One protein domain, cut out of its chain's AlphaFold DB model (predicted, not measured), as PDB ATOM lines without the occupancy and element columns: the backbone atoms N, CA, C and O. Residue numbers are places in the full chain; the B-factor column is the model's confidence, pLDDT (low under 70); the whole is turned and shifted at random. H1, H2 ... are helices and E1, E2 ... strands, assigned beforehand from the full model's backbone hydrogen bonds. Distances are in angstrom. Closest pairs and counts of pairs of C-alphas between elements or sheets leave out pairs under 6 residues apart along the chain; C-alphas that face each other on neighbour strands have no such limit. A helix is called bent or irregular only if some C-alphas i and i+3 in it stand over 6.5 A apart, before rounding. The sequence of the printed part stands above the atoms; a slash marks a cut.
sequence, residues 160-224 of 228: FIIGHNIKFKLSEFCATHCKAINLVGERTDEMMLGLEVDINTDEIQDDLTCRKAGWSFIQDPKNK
ATOM      1  N   PHE A 160      20.366 -52.290   7.377       87.25
ATOM      2  CA  PHE A 160      20.884 -53.632   7.584       87.25
ATOM      3  C   PHE A 160      20.668 -54.053   9.033       87.25
ATOM      4  O   PHE A 160      20.594 -53.225   9.940       87.25
ATOM      5  N   ILE A 161      20.519 -55.351   9.246       85.50
ATOM      6  CA  ILE A 161      20.300 -55.957  10.551       85.50
ATOM      7  C   ILE A 161      21.602 -56.612  10.979       85.50
ATOM      8  O   ILE A 161      22.108 -57.480  10.266       85.50
ATOM      9  N   ILE A 162      22.116 -56.211  12.142       80.81
ATOM     10  CA  ILE A 162      23.254 -56.860  12.789       80.81
ATOM     11  C   ILE A 162      22.748 -57.804  13.887       80.81
ATOM     12  O   ILE A 162      22.008 -57.389  14.784       80.81
ATOM     13  N   GLY A 163      23.167 -59.068  13.853       73.69
ATOM     14  CA  GLY A 163      22.873 -60.057  14.893       73.69
ATOM     15  C   GLY A 163      21.390 -60.334  15.113       73.69
ATOM     16  O   GLY A 163      20.638 -60.581  14.173       73.69
ATOM     17  N   HIS A 164      20.975 -60.353  16.380       67.12
ATOM     18  CA  HIS A 164      19.630 -60.745  16.808       67.12
ATOM     19  C   HIS A 164      18.625 -59.576  16.714       67.12
ATOM     20  O   HIS A 164      18.051 -59.188  17.725       67.12
ATOM     21  N   ASN A 165      18.403 -59.037  15.506       73.00
ATOM     22  CA  ASN A 165      17.432 -57.971  15.175       73.00
ATOM     23  C   ASN A 165      17.814 -56.510  15.482       73.00
ATOM     24  O   ASN A 165      16.928 -55.655  15.547       73.00
ATOM     25  N   ILE A 166      19.095 -56.155  15.594       79.62
ATOM     26  CA  ILE A 166      19.446 -54.729  15.680       79.62
ATOM     27  C   ILE A 166      19.465 -54.139  14.268       79.62
ATOM     28  O   ILE A 166      20.416 -54.345  13.515       79.62
ATOM     29  N   LYS A 167      18.394 -53.432  13.897       85.50
ATOM     30  CA  LYS A 167      18.285 -52.742  12.608       85.50
ATOM     31  C   LYS A 167      18.998 -51.392  12.675       85.50
ATOM     32  O   LYS A 167      18.650 -50.554  13.500       85.50
ATOM     33  N   PHE A 168      19.942 -51.173  11.769       85.75
ATOM     34  CA  PHE A 168      20.630 -49.904  11.565       85.75
ATOM     35  C   PHE A 168      20.216 -49.299  10.233       85.75
ATOM     36  O   PHE A 168      20.193 -49.992   9.213       85.75
ATOM     37  N   LYS A 169      19.939 -47.994  10.221       90.25
ATOM     38  CA  LYS A 169      19.862 -47.240   8.969       90.25
ATOM     39  C   LYS A 169      21.260 -46.844   8.530       90.25
ATOM     40  O   LYS A 169      22.063 -46.378   9.338       90.25
ATOM     41  N   LEU A 170      21.519 -46.927   7.229       89.69
ATOM     42  CA  LEU A 170      22.790 -46.504   6.651       89.69
ATOM     43  C   LEU A 170      23.084 -45.030   6.969       89.69
ATOM     44  O   LEU A 170      24.212 -44.683   7.297       89.69
ATOM     45  N   SER A 171      22.056 -44.176   6.984       90.50
ATOM     46  CA  SER A 171      22.185 -42.762   7.355       90.50
ATOM     47  C   SER A 171      22.675 -42.554   8.790       90.50
ATOM     48  O   SER A 171      23.491 -41.674   9.035       90.50
ATOM     49  N   GLU A 172      22.195 -43.359   9.741       88.12
ATOM     50  CA  GLU A 172      22.602 -43.279  11.151       88.12
ATOM     51  C   GLU A 172      24.028 -43.805  11.334       88.12
ATOM     52  O   GLU A 172      24.829 -43.205  12.053       88.12
ATOM     53  N   PHE A 173      24.368 -44.883  10.625       85.81
ATOM     54  CA  PHE A 173      25.719 -45.434  10.601       85.81
ATOM     55  C   PHE A 173      26.736 -44.417  10.057       85.81
ATOM     56  O   PHE A 173      27.755 -44.163  10.706       85.81
ATOM     57  N   CYS A 174      26.433 -43.786   8.916       88.88
ATOM     58  CA  CYS A 174      27.258 -42.732   8.325       88.88
ATOM     59  C   CYS A 174      27.359 -41.513   9.245       88.88
ATOM     60  O   CYS A 174      28.462 -41.046   9.500       88.88
ATOM     61  N   ALA A 175      26.242 -41.038   9.806       90.75
ATOM     62  CA  ALA A 175      26.250 -39.901  10.725       90.75
ATOM     63  C   ALA A 175      27.120 -40.164  11.964       90.75
ATOM     64  O   ALA A 175      27.859 -39.281  12.396       90.75
ATOM     65  N   THR A 176      27.079 -41.384  12.508       88.81
ATOM     66  CA  THR A 176      27.916 -41.788  13.647       88.81
ATOM     67  C   THR A 176      29.401 -41.747  13.284       88.81
ATOM     68  O   THR A 176      30.196 -41.204  14.048       88.81
ATOM     69  N   HIS A 177      29.774 -42.250  12.104       86.88
ATOM     70  CA  HIS A 177      31.160 -42.209  11.629       86.88
ATOM     71  C   HIS A 177      31.632 -40.786  11.336       86.88
ATOM     72  O   HIS A 177      32.703 -40.411  11.797       86.88
ATOM     73  N   CYS A 178      30.828 -39.964  10.656       91.56
ATOM     74  CA  CYS A 178      31.147 -38.552  10.438       91.56
ATOM     75  C   CYS A 178      31.373 -37.825  11.767       91.56
ATOM     76  O   CYS A 178      32.333 -37.077  11.912       91.56
ATOM     77  N   LYS A 179      30.529 -38.087  12.772       92.81
ATOM     78  CA  LYS A 179      30.676 -37.484  14.099       92.81
ATOM     79  C   LYS A 179      31.949 -37.948  14.810       92.81
ATOM     80  O   LYS A 179      32.601 -37.136  15.455       92.81
ATOM     81  N   ALA A 180      32.309 -39.226  14.684       92.12
ATOM     82  CA  ALA A 180      33.554 -39.759  15.230       92.12
ATOM     83  C   ALA A 180      34.786 -39.149  14.543       92.12
ATOM     84  O   ALA A 180      35.715 -38.751  15.236       92.12
ATOM     85  N   ILE A 181      34.769 -39.024  13.212       90.94
ATOM     86  CA  ILE A 181      35.835 -38.374  12.436       90.94
ATOM     87  C   ILE A 181      36.000 -36.918  12.879       90.94
ATOM     88  O   ILE A 181      37.113 -36.515  13.191       90.94
ATOM     89  N   ASN A 182      34.904 -36.163  12.988       91.75
ATOM     90  CA  ASN A 182      34.956 -34.771  13.437       91.75
ATOM     91  C   ASN A 182      35.521 -34.648  14.857       91.75
ATOM     92  O   ASN A 182      36.377 -33.810  15.098       91.75
ATOM     93  N   LEU A 183      35.092 -35.514  15.784       92.69
ATOM     94  CA  LEU A 183      35.601 -35.514  17.158       92.69
ATOM     95  C   LEU A 183      37.104 -35.829  17.210       92.69
ATOM     96  O   LEU A 183      37.832 -35.243  18.005       92.69
ATOM     97  N   VAL A 184      37.568 -36.774  16.388       89.94
ATOM     98  CA  VAL A 184      39.000 -37.072  16.271       89.94
ATOM     99  C   VAL A 184      39.739 -35.868  15.696       89.94
ATOM    100  O   VAL A 184      40.753 -35.498  16.268       89.94
ATOM    101  N   GLY A 185      39.204 -35.224  14.654       86.44
ATOM    102  CA  GLY A 185      39.756 -33.991  14.086       86.44
ATOM    103  C   GLY A 185      39.930 -32.899  15.141       86.44
ATOM    104  O   GLY A 185      41.049 -32.469  15.384       86.44
ATOM    105  N   GLU A 186      38.864 -32.563  15.874       88.44
ATOM    106  CA  GLU A 186      38.902 -31.568  16.957       88.44
ATOM    107  C   GLU A 186      39.968 -31.894  18.021       88.44
ATOM    108  O   GLU A 186      40.670 -31.010  18.512       88.44
ATOM    109  N   ARG A 187      40.110 -33.176  18.387       87.50
ATOM    110  CA  ARG A 187      41.120 -33.625  19.358       87.50
ATOM    111  C   ARG A 187      42.531 -33.582  18.797       87.50
ATOM    112  O   ARG A 187      43.460 -33.271  19.538       87.50
ATOM    113  N   THR A 188      42.707 -33.918  17.526       85.69
ATOM    114  CA  THR A 188      43.993 -33.810  16.844       85.69
ATOM    115  C   THR A 188      44.411 -32.348  16.745       85.69
ATOM    116  O   THR A 188      45.540 -32.050  17.108       85.69
ATOM    117  N   ASP A 189      43.510 -31.433  16.390       85.75
ATOM    118  CA  ASP A 189      43.788 -29.991  16.342       85.75
ATOM    119  C   ASP A 189      44.221 -29.449  17.714       85.75
ATOM    120  O   ASP A 189      45.197 -28.699  17.821       85.75
ATOM    121  N   GLU A 190      43.537 -29.881  18.782       87.12
ATOM    122  CA  GLU A 190      43.895 -29.566  20.170       87.12
ATOM    123  C   GLU A 190      45.294 -30.099  20.529       87.12
ATOM    124  O   GLU A 190      46.119 -29.363  21.072       87.12
ATOM    125  N   MET A 191      45.595 -31.360  20.193       86.94
ATOM    126  CA  MET A 191      46.905 -31.978  20.442       86.94
ATOM    127  C   MET A 191      48.031 -31.335  19.629       86.94
ATOM    128  O   MET A 191      49.163 -31.254  20.105       86.94
ATOM    129  N   MET A 192      47.722 -30.874  18.420       85.88
ATOM    130  CA  MET A 192      48.658 -30.211  17.517       85.88
ATOM    131  C   MET A 192      48.819 -28.719  17.839       85.88
ATOM    132  O   MET A 192      49.587 -28.041  17.163       85.88
ATOM    133  N   LEU A 193      48.143 -28.196  18.875       84.69
ATOM    134  CA  LEU A 193      48.200 -26.791  19.305       84.69
ATOM    135  C   LEU A 193      47.902 -25.798  18.164       84.69
ATOM    136  O   LEU A 193      48.476 -24.711  18.114       84.69
ATOM    137  N   GLY A 194      47.012 -26.180  17.240       78.19
ATOM    138  CA  GLY A 194      46.683 -25.384  16.053       78.19
ATOM    139  C   GLY A 194      47.747 -25.401  14.948       78.19
ATOM    140  O   GLY A 194      47.713 -24.539  14.072       78.19
ATOM    141  N   LEU A 195      48.701 -26.341  14.976       77.94
ATOM    142  CA  LEU A 195      49.621 -26.571  13.864       77.94
ATOM    143  C   LEU A 195      48.857 -27.174  12.677       77.94
ATOM    144  O   LEU A 195      48.553 -28.367  12.667       77.94
ATOM    145  N   GLU A 196      48.584 -26.355  11.665       73.62
ATOM    146  CA  GLU A 196      48.066 -26.824  10.381       73.62
ATOM    147  C   GLU A 196      49.212 -27.378   9.533       73.62
ATOM    148  O   GLU A 196      50.181 -26.686   9.211       73.62
ATOM    149  N   VAL A 197      49.105 -28.656   9.181       70.56
ATOM    150  CA  VAL A 197      50.045 -29.320   8.283       70.56
ATOM    151  C   VAL A 197      49.483 -29.203   6.866       70.56
ATOM    152  O   VAL A 197      48.477 -29.835   6.554       70.56
ATOM    153  N   ASP A 198      50.120 -28.388   6.021       71.06
ATOM    154  CA  ASP A 198      49.736 -28.163   4.614       71.06
ATOM    155  C   ASP A 198      50.117 -29.370   3.738       71.06
ATOM    156  O   ASP A 198      51.023 -29.326   2.905       71.06
ATOM    157  N   ILE A 199      49.475 -30.508   3.997       75.19
ATOM    158  CA  ILE A 199      49.610 -31.721   3.197       75.19
ATOM    159  C   ILE A 199      48.233 -32.069   2.649       75.19
ATOM    160  O   ILE A 199      47.316 -32.402   3.399       75.19
ATOM    161  N   ASN A 200      48.102 -32.054   1.321       76.50
ATOM    162  CA  ASN A 200      46.912 -32.569   0.661       76.50
ATOM    163  C   ASN A 200      46.872 -34.101   0.777       76.50
ATOM    164  O   ASN A 200      47.525 -34.815   0.014       76.50
ATOM    165  N   THR A 201      46.094 -34.614   1.731       76.69
ATOM    166  CA  THR A 201      45.963 -36.058   1.964       76.69
ATOM    167  C   THR A 201      45.321 -36.809   0.801       76.69
ATOM    168  O   THR A 201      45.584 -38.000   0.653       76.69
ATOM    169  N   ASP A 202      44.532 -36.138  -0.045       79.94
ATOM    170  CA  ASP A 202      43.870 -36.769  -1.196       79.94
ATOM    171  C   ASP A 202      44.863 -37.149  -2.308       79.94
ATOM    172  O   ASP A 202      44.575 -38.003  -3.147       79.94
ATOM    173  N   GLU A 203      46.044 -36.526  -2.315       83.31
ATOM    174  CA  GLU A 203      47.116 -36.796  -3.278       83.31
ATOM    175  C   GLU A 203      48.113 -37.859  -2.786       83.31
ATOM    176  O   GLU A 203      48.939 -38.330  -3.574       83.31
ATOM    177  N   ILE A 204      48.026 -38.272  -1.515       85.06
ATOM    178  CA  ILE A 204      48.909 -39.291  -0.939       85.06
ATOM    179  C   ILE A 204      48.569 -40.661  -1.532       85.06
ATOM    180  O   ILE A 204      47.445 -41.153  -1.442       85.06
ATOM    181  N   GLN A 205      49.576 -41.315  -2.101       83.00
ATOM    182  CA  GLN A 205      49.499 -42.685  -2.590       83.00
ATOM    183  C   GLN A 205      50.183 -43.641  -1.612       83.00
ATOM    184  O   GLN A 205      51.340 -43.450  -1.243       83.00
ATOM    185  N   ASP A 206      49.475 -44.698  -1.226       84.06
ATOM    186  CA  ASP A 206      49.995 -45.785  -0.397       84.06
ATOM    187  C   ASP A 206      50.023 -47.088  -1.221       84.06
ATOM    188  O   ASP A 206      49.049 -47.431  -1.899       84.06
ATOM    189  N   ASP A 207      51.140 -47.815  -1.185       83.25
ATOM    190  CA  ASP A 207      51.268 -49.155  -1.756       83.25
ATOM    191  C   ASP A 207      51.017 -50.212  -0.674       83.25
ATOM    192  O   ASP A 207      51.933 -50.790  -0.082       83.25
ATOM    193  N   LEU A 208      49.736 -50.535  -0.490       79.88
ATOM    194  CA  LEU A 208      49.272 -51.566   0.443       79.88
ATOM    195  C   LEU A 208      49.795 -52.980   0.117       79.88
ATOM    196  O   LEU A 208      49.586 -53.915   0.897       79.88
ATOM    197  N   THR A 209      50.441 -53.180  -1.037       82.38
ATOM    198  CA  THR A 209      51.026 -54.469  -1.427       82.38
ATOM    199  C   THR A 209      52.490 -54.613  -1.007       82.38
ATOM    200  O   THR A 209      53.005 -55.738  -0.958       82.38
ATOM    201  N   CYS A 210      53.151 -53.515  -0.628       78.38
ATOM    202  CA  CYS A 210      54.536 -53.519  -0.184       78.38
ATOM    203  C   CYS A 210      54.677 -54.188   1.195       78.38
ATOM    204  O   CYS A 210      54.147 -53.731   2.202       78.38
ATOM    205  N   ARG A 211      55.439 -55.289   1.263       80.25
ATOM    206  CA  ARG A 211      55.687 -56.047   2.511       80.25
ATOM    207  C   ARG A 211      57.075 -55.825   3.110       80.25
ATOM    208  O   ARG A 211      57.534 -56.621   3.931       80.25
ATOM    209  N   LYS A 212      57.789 -54.788   2.674       83.69
ATOM    210  CA  LYS A 212      59.141 -54.500   3.158       83.69
ATOM    211  C   LYS A 212      59.073 -53.964   4.592       83.69
ATOM    212  O   LYS A 212      58.379 -52.992   4.868       83.69
ATOM    213  N   ALA A 213      59.819 -54.581   5.505       79.69
ATOM    214  CA  ALA A 213      59.907 -54.106   6.884       79.69
ATOM    215  C   ALA A 213      60.494 -52.681   6.933       79.69
ATOM    216  O   ALA A 213      61.532 -52.421   6.322       79.69
ATOM    217  N   GLY A 214      59.823 -51.773   7.648       81.62
ATOM    218  CA  GLY A 214      60.212 -50.361   7.759       81.62
ATOM    219  C   GLY A 214      59.781 -49.469   6.588       81.62
ATOM    220  O   GLY A 214      60.204 -48.314   6.524       81.62
ATOM    221  N   TRP A 215      58.969 -49.986   5.662       83.12
ATOM    222  CA  TRP A 215      58.369 -49.187   4.597       83.12
ATOM    223  C   TRP A 215      57.247 -48.287   5.136       83.12
ATOM    224  O   TRP A 215      56.507 -48.677   6.038       83.12
ATOM    225  N   SER A 216      57.142 -47.082   4.576       82.56
ATOM    226  CA  SER A 216      56.086 -46.104   4.843       82.56
ATOM    227  C   SER A 216      55.826 -45.305   3.569       82.56
ATOM    228  O   SER A 216      56.775 -45.023   2.833       82.56
ATOM    229  N   PHE A 217      54.581 -44.880   3.343       83.94
ATOM    230  CA  PHE A 217      54.207 -43.998   2.230       83.94
ATOM    231  C   PHE A 217      55.007 -42.683   2.223       83.94
ATOM    232  O   PHE A 217      55.188 -42.079   1.170       83.94
ATOM    233  N   ILE A 218      55.553 -42.259   3.369       83.50
ATOM    234  CA  ILE A 218      56.437 -41.084   3.476       83.50
ATOM    235  C   ILE A 218      57.697 -41.259   2.611       83.50
ATOM    236  O   ILE A 218      58.217 -40.294   2.066       83.50
ATOM    237  N   GLN A 219      58.177 -42.498   2.456       82.12
ATOM    238  CA  GLN A 219      59.358 -42.825   1.656       82.12
ATOM    239  C   GLN A 219      59.045 -42.945   0.154       82.12
ATOM    240  O   GLN A 219      59.977 -43.131  -0.630       82.12
ATOM    241  N   ASP A 220      57.770 -42.884  -0.258       83.50
ATOM    242  CA  ASP A 220      57.404 -42.919  -1.674       83.50
ATOM    243  C   ASP A 220      57.716 -41.554  -2.318       83.50
ATOM    244  O   ASP A 220      57.119 -40.540  -1.936       83.50
ATOM    245  N   PRO A 221      58.614 -41.499  -3.326       81.25
ATOM    246  CA  PRO A 221      58.962 -40.254  -4.007       81.25
ATOM    247  C   PRO A 221      57.757 -39.517  -4.607       81.25
ATOM    248  O   PRO A 221      57.820 -38.305  -4.807       81.25
ATOM    249  N   LYS A 222      56.661 -40.228  -4.903       82.69
ATOM    250  CA  LYS A 222      55.436 -39.640  -5.456       82.69
ATOM    251  C   LYS A 222      54.732 -38.708  -4.476       82.69
ATOM    252  O   LYS A 222      54.118 -37.745  -4.924       82.69
ATOM    253  N   ASN A 223      54.858 -38.966  -3.174       83.81
ATOM    254  CA  ASN A 223      54.163 -38.207  -2.137       83.81
ATOM    255  C   ASN A 223      54.894 -36.913  -1.761       83.81
ATOM    256  O   ASN A 223      54.291 -36.036  -1.158       83.81
ATOM    257  N   LYS A 224      56.175 -36.761  -2.140       80.75
ATOM    258  CA  LYS A 224      56.990 -35.554  -1.880       80.75
ATOM    259  C   LYS A 224      57.010 -35.127  -0.398       80.75
ATOM    260  O   LYS A 224      57.112 -33.944  -0.102       80.75
TER     261      LYS A 224
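Overview. This is residues 160 to 224 of the 228 residues of an uncharacterized protein of Fusarium oxysporum (UniProt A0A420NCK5). What does the model look like at first sight? It is one long helix, H1, with a small two-stranded hairpin, E1 and E2, at its first end and a long winding stretch without named elements, residues 192 to 224, beyond its last end. H1 makes much of the length as a bare arm between these two ends, and the winding stretch runs away from H1, turns about midway, where residues 209 to 214 stick out, and then folds back alongside itself. What is it made of? The printed part has 65 residues, with two strands and one helix in the order E1, E2, H1; the sheet's order is E1 - E2, antiparallel. The class is mixed, helices and strands, but under half of the residues, 29 of the 65, are in named elements. How large is it? It is extended, with a radius of gyration of the C-alphas of 17.9 A and spans of 48 by 34 by 20 A.

Arrangement. How do the strands pair? E1, residues 160 to 162, and E2, residues 166 to 169, form a hairpin, antiparallel with 148 degrees between their directions. C-alphas 161 and 167 face each other at 4.3 A. N 160 and O 168, 2.9 A apart, and N 168 and O 160, 2.8 A apart, are within hydrogen-bond range. How does the helix join them? H1, residues 170 to 191, follows E2 by a tight link with no residue between. The closest C-alphas of E1 and H1 are those of Phe 160 and Leu 170, 7.4 A apart. In H1 every O i to N i+4 pair is within hydrogen-bond range.

Along the chain. Where do the strands lie? E1, Phe 160 to Ile 162, begins with C-alpha 160 at (20.884, -53.632, 7.584). E2, Ile 166 to Lys 169, measures 10.1 A from first to last C-alpha. Where does the helix run? H1 goes from C-alpha 170 at (22.790, -46.504, 6.651) to C-alpha 191 at (46.905, -31.978, 20.442), 31.3 A in length, and is not bent.

Size, cuts and confidence. How far does it reach? The two C-alphas farthest apart, those of Asn 165 and Pro 221, are 49.1 A apart. Which stretches stand free? They are residues 162 to 167, 174 to 185, 187 to 193 and 209 to 214; of these, 174 to 185 and 187 to 191 belong to H1. Is the printed part whole, and where is confidence low? The printed part has no cut, and the links E1 to E2 and E2 to H1 are tight. The mean pLDDT of the printed part is 83.5, and one residue, His 164, is under 70.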